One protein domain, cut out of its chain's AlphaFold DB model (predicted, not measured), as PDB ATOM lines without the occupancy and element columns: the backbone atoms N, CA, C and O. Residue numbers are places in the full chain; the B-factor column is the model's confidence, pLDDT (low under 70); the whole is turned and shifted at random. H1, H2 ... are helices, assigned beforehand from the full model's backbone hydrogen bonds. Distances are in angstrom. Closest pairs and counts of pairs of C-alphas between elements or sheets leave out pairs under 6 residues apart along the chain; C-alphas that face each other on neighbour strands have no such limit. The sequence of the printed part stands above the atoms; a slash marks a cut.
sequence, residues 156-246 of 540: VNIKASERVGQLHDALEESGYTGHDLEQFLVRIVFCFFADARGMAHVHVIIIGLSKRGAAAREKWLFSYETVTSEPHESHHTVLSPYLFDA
ATOM      1  N   VAL A 156     329.071 185.795 224.720       52.91
ATOM      2  CA  VAL A 156     329.413 184.585 223.960       52.91
ATOM      3  C   VAL A 156     329.362 184.854 222.453       52.91
ATOM      4  O   VAL A 156     330.282 184.450 221.749       52.91
ATOM      5  N   ASN A 157     328.370 185.603 221.957       58.03
ATOM      6  CA  ASN A 157     328.284 186.003 220.545       58.03
ATOM      7  C   ASN A 157     329.396 186.986 220.148       58.03
ATOM      8  O   ASN A 157     329.883 186.904 219.020       58.03
ATOM      9  N   ILE A 158     329.835 187.875 221.049       66.94
ATOM     10  CA  ILE A 158     331.022 188.719 220.828       66.94
ATOM     11  C   ILE A 158     332.246 187.817 220.624       66.94
ATOM     12  O   ILE A 158     332.851 187.848 219.557       66.94
ATOM     13  N   LYS A 159     332.540 186.925 221.578       74.50
ATOM     14  CA  LYS A 159     333.684 185.995 221.502       74.50
ATOM     15  C   LYS A 159     333.605 185.015 220.330       74.50
ATOM     16  O   LYS A 159     334.636 184.603 219.803       74.50
ATOM     17  N   ALA A 160     332.402 184.627 219.910       72.75
ATOM     18  CA  ALA A 160     332.197 183.827 218.707       72.75
ATOM     19  C   ALA A 160     332.503 184.643 217.440       72.75
ATOM     20  O   ALA A 160     333.215 184.155 216.570       72.75
ATOM     21  N   SER A 161     332.052 185.898 217.370       75.00
ATOM     22  CA  SER A 161     332.357 186.812 216.258       75.00
ATOM     23  C   SER A 161     333.856 187.128 216.168       75.00
ATOM     24  O   SER A 161     334.419 187.090 215.080       75.00
ATOM     25  N   GLU A 162     334.525 187.354 217.304       83.19
ATOM     26  CA  GLU A 162     335.985 187.520 217.392       83.19
ATOM     27  C   GLU A 162     336.730 186.283 216.865       83.19
ATOM     28  O   GLU A 162     337.682 186.417 216.101       83.19
ATOM     29  N   ARG A 163     336.275 185.072 217.214       84.94
ATOM     30  CA  ARG A 163     336.847 183.810 216.711       84.94
ATOM     31  C   ARG A 163     336.590 183.581 215.222       84.94
ATOM     32  O   ARG A 163     337.446 183.017 214.550       84.94
ATOM     33  N   VAL A 164     335.441 184.009 214.703       84.62
ATOM     34  CA  VAL A 164     335.141 183.973 213.262       84.62
ATOM     35  C   VAL A 164     336.009 184.979 212.503       84.62
ATOM     36  O   VAL A 164     336.479 184.650 211.420       84.62
ATOM     37  N   GLY A 165     336.302 186.147 213.087       85.44
ATOM     38  CA  GLY A 165     337.304 187.088 212.569       85.44
ATOM     39  C   GLY A 165     338.711 186.486 212.557       85.44
ATOM     40  O   GLY A 165     339.347 186.432 211.517       85.44
ATOM     41  N   GLN A 166     339.160 185.896 213.667       90.06
ATOM     42  CA  GLN A 166     340.457 185.203 213.727       90.06
ATOM     43  C   GLN A 166     340.567 184.046 212.715       90.06
ATOM     44  O   GLN A 166     341.647 183.797 212.185       90.06
ATOM     45  N   LEU A 167     339.461 183.346 212.429       88.88
ATOM     46  CA  LEU A 167     339.400 182.321 211.384       88.88
ATOM     47  C   LEU A 167     339.427 182.926 209.970       88.88
ATOM     48  O   LEU A 167     340.073 182.355 209.100       88.88
ATOM     49  N   HIS A 168     338.752 184.057 209.742       90.81
ATOM     50  CA  HIS A 168     338.840 184.818 208.493       90.81
ATOM     51  C   HIS A 168     340.291 185.214 208.209       90.81
ATOM     52  O   HIS A 168     340.839 184.835 207.178       90.81
ATOM     53  N   ASP A 169     340.925 185.897 209.160       90.81
ATOM     54  CA  ASP A 169     342.252 186.488 208.989       90.81
ATOM     55  C   ASP A 169     343.319 185.399 208.771       90.81
ATOM     56  O   ASP A 169     344.132 185.497 207.856       90.81
ATOM     57  N   ALA A 170     343.261 184.296 209.531       91.38
ATOM     58  CA  ALA A 170     344.177 183.163 209.364       91.38
ATOM     59  C   ALA A 170     343.982 182.399 208.036       91.38
ATOM     60  O   ALA A 170     344.932 181.809 207.516       91.38
ATOM     61  N   LEU A 171     342.768 182.391 207.474       90.94
ATOM     62  CA  LEU A 171     342.523 181.838 206.139       90.94
ATOM     63  C   LEU A 171     343.010 182.801 205.047       90.94
ATOM     64  O   LEU A 171     343.650 182.343 204.097       90.94
ATOM     65  N   GLU A 172     342.801 184.110 205.209       90.44
ATOM     66  CA  GLU A 172     343.299 185.130 204.281       90.44
ATOM     67  C   GLU A 172     344.840 185.122 204.215       90.44
ATOM     68  O   GLU A 172     345.407 185.053 203.122       90.44
ATOM     69  N   GLU A 173     345.525 185.049 205.364       92.19
ATOM     70  CA  GLU A 173     346.986 184.869 205.459       92.19
ATOM     71  C   GLU A 173     347.482 183.570 204.797       92.19
ATOM     72  O   GLU A 173     348.596 183.529 204.271       92.19
ATOM     73  N   SER A 174     346.660 182.513 204.766       90.38
ATOM     74  CA  SER A 174     346.986 181.254 204.075       90.38
ATOM     75  C   SER A 174     346.842 181.326 202.544       90.38
ATOM     76  O   SER A 174     347.196 180.377 201.841       90.38
ATOM     77  N   GLY A 175     346.336 182.446 202.014       87.75
ATOM     78  CA  GLY A 175     346.044 182.655 200.593       87.75
ATOM     79  C   GLY A 175     344.638 182.215 200.161       87.75
ATOM     80  O   GLY A 175     344.303 182.338 198.981       87.75
ATOM     81  N   TYR A 176     343.796 181.747 201.087       86.94
ATOM     82  CA  TYR A 176     342.388 181.446 200.827       86.94
ATOM     83  C   TYR A 176     341.561 182.722 201.032       86.94
ATOM     84  O   TYR A 176     341.213 183.072 202.153       86.94
ATOM     85  N   THR A 177     341.313 183.457 199.945       86.88
ATOM     86  CA  THR A 177     340.855 184.861 199.981       86.88
ATOM     87  C   THR A 177     339.578 185.096 199.162       86.88
ATOM     88  O   THR A 177     339.158 184.254 198.368       86.88
ATOM     89  N   GLY A 178     338.963 186.272 199.320       79.69
ATOM     90  CA  GLY A 178     337.848 186.709 198.476       79.69
ATOM     91  C   GLY A 178     336.555 185.914 198.688       79.69
ATOM     92  O   GLY A 178     336.207 185.561 199.812       79.69
ATOM     93  N   HIS A 179     335.805 185.667 197.611       77.75
ATOM     94  CA  HIS A 179     334.438 185.148 197.731       77.75
ATOM     95  C   HIS A 179     334.361 183.719 198.292       77.75
ATOM     96  O   HIS A 179     333.416 183.392 199.011       77.75
ATOM     97  N   ASP A 180     335.367 182.885 198.027       78.50
ATOM     98  CA  ASP A 180     335.421 181.515 198.544       78.50
ATOM     99  C   ASP A 180     335.586 181.517 200.075       78.50
ATOM    100  O   ASP A 180     334.909 180.761 200.775       78.50
ATOM    101  N   LEU A 181     336.386 182.455 200.604       84.69
ATOM    102  CA  LEU A 181     336.517 182.717 202.040       84.69
ATOM    103  C   LEU A 181     335.193 183.204 202.652       84.69
ATOM    104  O   LEU A 181     334.721 182.622 203.632       84.69
ATOM    105  N   GLU A 182     334.560 184.226 202.062       82.81
ATOM    106  CA  GLU A 182     333.250 184.735 202.505       82.81
ATOM    107  C   GLU A 182     332.204 183.608 202.575       82.81
ATOM    108  O   GLU A 182     331.481 183.459 203.564       82.81
ATOM    109  N   GLN A 183     332.134 182.788 201.523       79.31
ATOM    110  CA  GLN A 183     331.196 181.680 201.398       79.31
ATOM    111  C   GLN A 183     331.464 180.586 202.438       79.31
ATOM    112  O   GLN A 183     330.521 180.111 203.080       79.31
ATOM    113  N   PHE A 184     332.727 180.187 202.617       82.00
ATOM    114  CA  PHE A 184     333.127 179.178 203.596       82.00
ATOM    115  C   PHE A 184     332.763 179.608 205.020       82.00
ATOM    116  O   PHE A 184     332.128 178.842 205.748       82.00
ATOM    117  N   LEU A 185     333.075 180.853 205.391       84.81
ATOM    118  CA  LEU A 185     332.761 181.408 206.709       84.81
ATOM    119  C   LEU A 185     331.250 181.460 206.963       84.81
ATOM    120  O   LEU A 185     330.788 181.019 208.015       84.81
ATOM    121  N   VAL A 186     330.453 181.926 205.997       81.94
ATOM    122  CA  VAL A 186     328.986 181.968 206.140       81.94
ATOM    123  C   VAL A 186     328.389 180.560 206.266       81.94
ATOM    124  O   VAL A 186     327.493 180.351 207.086       81.94
ATOM    125  N   ARG A 187     328.897 179.576 205.508       78.50
ATOM    126  CA  ARG A 187     328.476 178.170 205.627       78.50
ATOM    127  C   ARG A 187     328.843 177.582 206.991       78.50
ATOM    128  O   ARG A 187     327.972 177.016 207.648       78.50
ATOM    129  N   ILE A 188     330.088 177.736 207.445       79.25
ATOM    130  CA  ILE A 188     330.551 177.092 208.682       79.25
ATOM    131  C   ILE A 188     329.946 177.737 209.939       79.25
ATOM    132  O   ILE A 188     329.579 177.021 210.868       79.25
ATOM    133  N   VAL A 189     329.715 179.057 209.941       79.19
ATOM    134  CA  VAL A 189     328.965 179.749 211.009       79.19
ATOM    135  C   VAL A 189     327.521 179.251 211.088       79.19
ATOM    136  O   VAL A 189     327.007 179.053 212.188       79.19
ATOM    137  N   PHE A 190     326.872 178.983 209.949       73.38
ATOM    138  CA  PHE A 190     325.552 178.352 209.955       73.38
ATOM    139  C   PHE A 190     325.600 176.919 210.514       73.38
ATOM    140  O   PHE A 190     324.759 176.569 211.342       73.38
ATOM    141  N   CYS A 191     326.599 176.110 210.144       70.06
ATOM    142  CA  CYS A 191     326.782 174.771 210.712       70.06
ATOM    143  C   CYS A 191     326.985 174.805 212.238       70.06
ATOM    144  O   CYS A 191     326.336 174.038 212.944       70.06
ATOM    145  N   PHE A 192     327.798 175.728 212.763       71.25
ATOM    146  CA  PHE A 192     327.978 175.904 214.212       71.25
ATOM    147  C   PHE A 192     326.694 176.343 214.936       71.25
ATOM    148  O   PHE A 192     326.509 176.008 216.102       71.25
ATOM    149  N   PHE A 193     325.791 177.064 214.263       64.38
ATOM    150  CA  PHE A 193     324.471 177.397 214.807       64.38
ATOM    151  C   PHE A 193     323.500 176.200 214.764       64.38
ATOM    152  O   PHE A 193     322.657 176.052 215.646       64.38
ATOM    153  N   ALA A 194     323.622 175.332 213.755       59.28
ATOM    154  CA  ALA A 194     322.783 174.146 213.573       59.28
ATOM    155  C   ALA A 194     323.162 172.956 214.483       59.28
ATOM    156  O   ALA A 194     322.324 172.085 214.704       59.28
ATOM    157  N   ASP A 195     324.383 172.932 215.031       55.47
ATOM    158  CA  ASP A 195     324.884 171.909 215.972       55.47
ATOM    159  C   ASP A 195     324.394 172.116 217.430       55.47
ATOM    160  O   ASP A 195     324.785 171.411 218.364       55.47
ATOM    161  N   ALA A 196     323.505 173.089 217.654       52.06
ATOM    162  CA  ALA A 196     322.815 173.259 218.928       52.06
ATOM    163  C   ALA A 196     321.924 172.041 219.259       52.06
ATOM    164  O   ALA A 196     321.373 171.376 218.380       52.06
ATOM    165  N   ARG A 197     321.749 171.741 220.557       40.62
ATOM    166  CA  ARG A 197     320.979 170.568 221.012       40.62
ATOM    167  C   ARG A 197     319.511 170.645 220.582       40.62
ATOM    168  O   ARG A 197     318.709 171.313 221.222       40.62
ATOM    169  N   GLY A 198     319.174 169.867 219.558       49.00
ATOM    170  CA  GLY A 198     317.833 169.772 218.989       49.00
ATOM    171  C   GLY A 198     317.855 170.183 217.525       49.00
ATOM    172  O   GLY A 198     317.688 171.356 217.208       49.00
ATOM    173  N   MET A 199     318.046 169.209 216.628       48.66
ATOM    174  CA  MET A 199     318.060 169.456 215.184       48.66
ATOM    175  C   MET A 199     316.738 170.080 214.729       48.66
ATOM    176  O   MET A 199     315.708 169.408 214.633       48.66
ATOM    177  N   ALA A 200     316.770 171.374 214.419       48.94
ATOM    178  CA  ALA A 200     315.631 172.068 213.850       48.94
ATOM    179  C   ALA A 200     315.358 171.514 212.443       48.94
ATOM    180  O   ALA A 200     316.119 171.760 211.509       48.94
ATOM    181  N   HIS A 201     314.255 170.775 212.279       55.12
ATOM    182  CA  HIS A 201     313.794 170.261 210.984       55.12
ATOM    183  C   HIS A 201     313.243 171.397 210.098       55.12
ATOM    184  O   HIS A 201     312.037 171.493 209.853       55.12
ATOM    185  N   VAL A 202     314.127 172.293 209.654       58.81
ATOM    186  CA  VAL A 202     313.816 173.483 208.856       58.81
ATOM    187  C   VAL A 202     314.724 173.575 207.633       58.81
ATOM    188  O   VAL A 202     315.920 173.305 207.704       58.81
ATOM    189  N   HIS A 203     314.167 174.009 206.503       66.56
ATOM    190  CA  HIS A 203     314.972 174.407 205.349       66.56
ATOM    191  C   HIS A 203     315.432 175.851 205.536       66.56
ATOM    192  O   HIS A 203     314.622 176.728 205.845       66.56
ATOM    193  N   VAL A 204     316.719 176.103 205.310       70.94
ATOM    194  CA  VAL A 204     317.314 177.439 205.391       70.94
ATOM    195  C   VAL A 204     317.791 177.864 204.010       70.94
ATOM    196  O   VAL A 204     318.439 177.099 203.301       70.94
ATOM    197  N   ILE A 205     317.468 179.103 203.641       76.56
ATOM    198  CA  ILE A 205     318.036 179.790 202.482       76.56
ATOM    199  C   ILE A 205     318.971 180.888 202.989       76.56
ATOM    200  O   ILE A 205     318.588 181.695 203.836       76.56
ATOM    201  N   ILE A 206     320.201 180.902 202.485       79.19
ATOM    202  CA  ILE A 206     321.207 181.916 202.811       79.19
ATOM    203  C   ILE A 206     321.206 182.944 201.677       79.19
ATOM    204  O   ILE A 206     321.326 182.579 200.510       79.19
ATOM    205  N   ILE A 207     321.040 184.226 202.013       83.38
ATOM    206  CA  ILE A 207     320.926 185.317 201.036       83.38
ATOM    207  C   ILE A 207     321.970 186.387 201.360       83.38
ATOM    208  O   ILE A 207     321.851 187.095 202.358       83.38
ATOM    209  N   GLY A 208     322.974 186.529 200.492       81.19
ATOM    210  CA  GLY A 208     323.937 187.629 200.561       81.19
ATOM    211  C   GLY A 208     323.284 188.960 200.176       81.19
ATOM    212  O   GLY A 208     322.685 189.080 199.107       81.19
ATOM    213  N   LEU A 209     323.401 189.975 201.037       81.00
ATOM    214  CA  LEU A 209     322.806 191.298 200.833       81.00
ATOM    215  C   LEU A 209     323.888 192.374 200.704       81.00
ATOM    216  O   LEU A 209     324.773 192.490 201.544       81.00
ATOM    217  N   SER A 210     323.781 193.207 199.668       80.31
ATOM    218  CA  SER A 210     324.701 194.318 199.391       80.31
ATOM    219  C   SER A 210     323.945 195.643 199.267       80.31
ATOM    220  O   SER A 210     322.793 195.693 198.829       80.31
ATOM    221  N   LYS A 211     324.591 196.756 199.645       79.75
ATOM    222  CA  LYS A 211     324.053 198.105 199.392       79.75
ATOM    223  C   LYS A 211     323.921 198.296 197.878       79.75
ATOM    224  O   LYS A 211     324.859 197.990 197.153       79.75
ATOM    225  N   ARG A 212     322.807 198.862 197.390       75.31
ATOM    226  CA  ARG A 212     322.500 198.956 195.941       75.31
ATOM    227  C   ARG A 212     323.630 199.555 195.082       75.31
ATOM    228  O   ARG A 212     323.825 199.102 193.964       75.31
ATOM    229  N   GLY A 213     324.373 200.542 195.594       78.00
ATOM    230  CA  GLY A 213     325.515 201.157 194.895       78.00
ATOM    231  C   GLY A 213     326.833 200.364 194.940       78.00
ATOM    232  O   GLY A 213     327.777 200.739 194.260       78.00
ATOM    233  N   ALA A 214     326.893 199.287 195.725       79.62
ATOM    234  CA  ALA A 214     328.026 198.368 195.863       79.62
ATOM    235  C   ALA A 214     327.633 196.918 195.505       79.62
ATOM    236  O   ALA A 214     328.310 195.966 195.881       79.62
ATOM    237  N   ALA A 215     326.506 196.731 194.813       77.31
ATOM    238  CA  ALA A 215     326.065 195.417 194.375       77.31
ATOM    239  C   ALA A 215     326.931 194.942 193.200       77.31
ATOM    240  O   ALA A 215     327.031 195.634 192.186       77.31
ATOM    241  N   ALA A 216     327.521 193.748 193.316       80.00
ATOM    242  CA  ALA A 216     328.281 193.119 192.233       80.00
ATOM    243  C   ALA A 216     327.465 193.060 190.922       80.00
ATOM    244  O   ALA A 216     326.235 192.997 190.956       80.00
ATOM    245  N   ARG A 217     328.126 193.052 189.758       84.50
ATOM    246  CA  ARG A 217     327.430 192.936 188.455       84.50
ATOM    247  C   ARG A 217     326.773 191.571 188.239       84.50
ATOM    248  O   ARG A 217     325.857 191.455 187.436       84.50
ATOM    249  N   GLU A 218     327.245 190.579 188.978       89.00
ATOM    250  CA  GLU A 218     326.804 189.193 188.943       89.00
ATOM    251  C   GLU A 218     326.222 188.785 190.308       89.00
ATOM    252  O   GLU A 218     326.419 189.464 191.328       89.00
ATOM    253  N   LYS A 219     325.448 187.704 190.316       88.38
ATOM    254  CA  LYS A 219     324.772 187.091 191.459       88.38
ATOM    255  C   LYS A 219     325.011 185.592 191.380       88.38
ATOM    256  O   LYS A 219     324.583 184.958 190.418       88.38
ATOM    257  N   TRP A 220     325.689 185.052 192.380       88.88
ATOM    258  CA  TRP A 220     325.979 183.628 192.467       88.88
ATOM    259  C   TRP A 220     324.803 182.942 193.171       88.88
ATOM    260  O   TRP A 220     324.309 183.428 194.192       88.88
ATOM    261  N   LEU A 221     324.306 181.852 192.590       88.31
ATOM    262  CA  LEU A 221     323.130 181.121 193.052       88.31
ATOM    263  C   LEU A 221     323.426 179.622 193.099       88.31
ATOM    264  O   LEU A 221     323.498 178.951 192.066       88.31
ATOM    265  N   PHE A 222     323.518 179.111 194.321       86.62
ATOM    266  CA  PHE A 222     323.697 177.700 194.639       86.62
ATOM    267  C   PHE A 222     322.328 177.027 194.738       86.62
ATOM    268  O   PHE A 222     321.565 177.281 195.669       86.62
ATOM    269  N   SER A 223     322.005 176.206 193.742       81.50
ATOM    270  CA  SER A 223     320.773 175.413 193.686       81.50
ATOM    271  C   SER A 223     321.064 173.986 194.148       81.50
ATOM    272  O   SER A 223     322.100 173.436 193.797       81.50
ATOM    273  N   TYR A 224     320.154 173.365 194.894       80.56
ATOM    274  CA  TYR A 224     320.322 172.006 195.420       80.56
ATOM    275  C   TYR A 224     319.148 171.136 194.957       80.56
ATOM    276  O   TYR A 224     317.996 171.543 195.104       80.56
ATOM    277  N   GLU A 225     319.419 169.958 194.388       69.75
ATOM    278  CA  GLU A 225     318.368 169.012 193.961       69.75
ATOM    279  C   GLU A 225     317.655 168.388 195.174       69.75
ATOM    280  O   GLU A 225     316.427 168.336 195.236       69.75
ATOM    281  N   THR A 226     318.435 167.996 196.182       69.69
ATOM    282  CA  THR A 226     317.981 167.625 197.526       69.69
ATOM    283  C   THR A 226     318.816 168.374 198.563       69.69
ATOM    284  O   THR A 226     319.904 168.851 198.248       69.69
ATOM    285  N   VAL A 227     318.368 168.440 199.821       66.31
ATOM    286  CA  VAL A 227     319.136 169.077 200.920       66.31
ATOM    287  C   VAL A 227     320.484 168.404 201.227       66.31
ATOM    288  O   VAL A 227     321.270 168.947 201.994       66.31
ATOM    289  N   THR A 228     320.742 167.238 200.636       69.50
ATOM    290  CA  THR A 228     321.977 166.447 200.752       69.50
ATOM    291  C   THR A 228     322.736 166.313 199.427       69.50
ATOM    292  O   THR A 228     323.724 165.588 199.369       69.50
ATOM    293  N   SER A 229     322.269 166.952 198.349       74.56
ATOM    294  CA  SER A 229     322.962 166.956 197.054       74.56
ATOM    295  C   SER A 229     324.101 167.977 197.045       74.56
ATOM    296  O   SER A 229     324.028 168.995 197.731       74.56
ATOM    297  N   GLU A 230     325.102 167.760 196.192       81.88
ATOM    298  CA  GLU A 230     326.086 168.798 195.865       81.88
ATOM    299  C   GLU A 230     325.407 170.043 195.254       81.88
ATOM    300  O   GLU A 230     324.405 169.912 194.535       81.88
ATOM    301  N   PRO A 231     325.925 171.260 195.510       83.81
ATOM    302  CA  PRO A 231     325.358 172.486 194.969       83.81
ATOM    303  C   PRO A 231     325.635 172.634 193.468       83.81
ATOM    304  O   PRO A 231     326.781 172.688 193.027       83.81
ATOM    305  N   HIS A 232     324.581 172.840 192.683       83.50
ATOM    306  CA  HIS A 232     324.694 173.385 191.335       83.50
ATOM    307  C   HIS A 232     324.853 174.912 191.415       83.50
ATOM    308  O   HIS A 232     323.882 175.651 191.611       83.50
ATOM    309  N   GLU A 233     326.077 175.396 191.230       89.00
ATOM    310  CA  GLU A 233     326.395 176.822 191.113       89.00
ATOM    311  C   GLU A 233     325.862 177.426 189.802       89.00
ATOM    312  O   GLU A 233     325.713 176.737 188.792       89.00
ATOM    313  N   SER A 234     325.495 178.708 189.806       86.44
ATOM    314  CA  SER A 234     324.999 179.401 188.613       86.44
ATOM    315  C   SER A 234     325.092 180.925 188.758       86.44
ATOM    316  O   SER A 234     324.843 181.457 189.840       86.44
ATOM    317  N   HIS A 235     325.399 181.625 187.663       90.19
ATOM    318  CA  HIS A 235     325.719 183.059 187.648       90.19
ATOM    319  C   HIS A 235     324.648 183.863 186.901       90.19
ATOM    320  O   HIS A 235     324.323 183.542 185.759       90.19
ATOM    321  N   HIS A 236     324.115 184.914 187.533       89.81
ATOM    322  CA  HIS A 236     322.971 185.697 187.029       89.81
ATOM    323  C   HIS A 236     323.223 187.197 187.162       89.81
ATOM    324  O   HIS A 236     323.915 187.630 188.077       89.81
ATOM    325  N   THR A 237     322.630 188.030 186.308       89.31
ATOM    326  CA  THR A 237     322.730 189.499 186.463       89.31
ATOM    327  C   THR A 237     321.764 190.031 187.525       89.31
ATOM    328  O   THR A 237     322.076 190.984 188.243       89.31
ATOM    329  N   VAL A 238     320.602 189.390 187.673       89.25
ATOM    330  CA  VAL A 238     319.579 189.717 188.669       89.25
ATOM    331  C   VAL A 238     318.819 188.454 189.075       89.25
ATOM    332  O   VAL A 238     318.499 187.618 188.237       89.25
ATOM    333  N   LEU A 239     318.532 188.317 190.370       89.69
ATOM    334  CA  LEU A 239     317.761 187.203 190.923       89.69
ATOM    335  C   LEU A 239     316.356 187.652 191.316       89.69
ATOM    336  O   LEU A 239     316.160 188.768 191.808       89.69
ATOM    337  N   SER A 240     315.394 186.755 191.132       89.69
ATOM    338  CA  SER A 240     314.008 186.951 191.555       89.69
ATOM    339  C   SER A 240     313.833 186.823 193.081       89.69
ATOM    340  O   SER A 240     314.676 186.223 193.757       89.69
ATOM    341  N   PRO A 241     312.681 187.253 193.639       88.81
ATOM    342  CA  PRO A 241     312.278 186.936 195.017       88.81
ATOM    343  C   PRO A 241     312.125 185.432 195.327       88.81
ATOM    344  O   PRO A 241     311.862 185.074 196.472       88.81
ATOM    345  N   TYR A 242     312.262 184.565 194.319       87.56
ATOM    346  CA  TYR A 242     312.103 183.112 194.381       87.56
ATOM    347  C   TYR A 242     313.399 182.353 194.011       87.56
ATOM    348  O   TYR A 242     313.353 181.146 193.800       87.56
ATOM    349  N   LEU A 243     314.547 183.044 193.943       87.75
ATOM    350  CA  LEU A 243     315.885 182.459 193.754       87.75
ATOM    351  C   LEU A 243     316.089 181.692 192.428       87.75
ATOM    352  O   LEU A 243     316.551 180.555 192.409       87.75
ATOM    353  N   PHE A 244     315.799 182.348 191.305       85.25
ATOM    354  CA  PHE A 244     316.185 181.918 189.951       85.25
ATOM    355  C   PHE A 244     316.509 183.147 189.077       85.25
ATOM    356  O   PHE A 244     316.405 184.280 189.565       85.25
ATOM    357  N   ASP A 245     316.891 182.954 187.807       86.75
ATOM    358  CA  ASP A 245     317.276 184.072 186.934       86.75
ATOM    359  C   ASP A 245     316.082 184.976 186.600       86.75
ATOM    360  O   ASP A 245     315.047 184.528 186.102       86.75
ATOM    361  N   ALA A 246     316.236 186.273 186.852       88.00
ATOM    362  CA  ALA A 246     315.251 187.288 186.509       88.00
ATOM    363  C   ALA A 246     315.674 188.158 185.310       88.00
ATOM    364  O   ALA A 246     314.970 189.115 184.988       88.00
TER     365      ALA A 246
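What this domain is: This is residues 156 to 246 of the 540 residues of an uncharacterized protein of Candidatus Poribacteria bacterium (UniProt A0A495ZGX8). Little of this domain is regular structure: a helical hairpin of H1 and H2 makes one side, and residues 195 to 246, a long winding stretch with no named element, make the other. Residues 191 to 202, of which 191 to 194 belong to H2, and residues 209 to 215 stick out. The printed part has 91 residues with two named helices, H1 then H2, and no named strand; it is all helix by class, though the helices hold only 34 residues. It is loose, with a radius of gyration of the C-alphas of 15.3 A and spans of 40 by 34 by 24 A.

How they stand to each other: Start at H1, residues 156 to 173, which touches H2, residues 179 to 194, with residues 164 to 172 alone. Look at their closest C-alphas, those of His 168 and Leu 181, 7.2 A apart. This hairpin has a shallow tilt of 30 degrees, opposite ways. In both helices every O i to N i+4 pair is within hydrogen-bond range. Farther on, residues 219 to 220 pair antiparallel with residues 235 to 236.

Where its parts are: Find C-alpha 156 at (329.413, 184.585, 223.960); from there H1 runs 25.5 A to C-alpha 173. H2 runs 22.5 A from C-alpha 179 to C-alpha 194 at (322.783, 174.146, 213.573).

The domain as a whole: The C-alphas farthest apart, those of Arg 197 and Gly 213, are 40.5 A apart. The printed part has no cut, and the link from H1 to H2 is tight. Look for pLDDT under 70 at 18 residues: 156 to 158, 193 to 203 and 225 to 228.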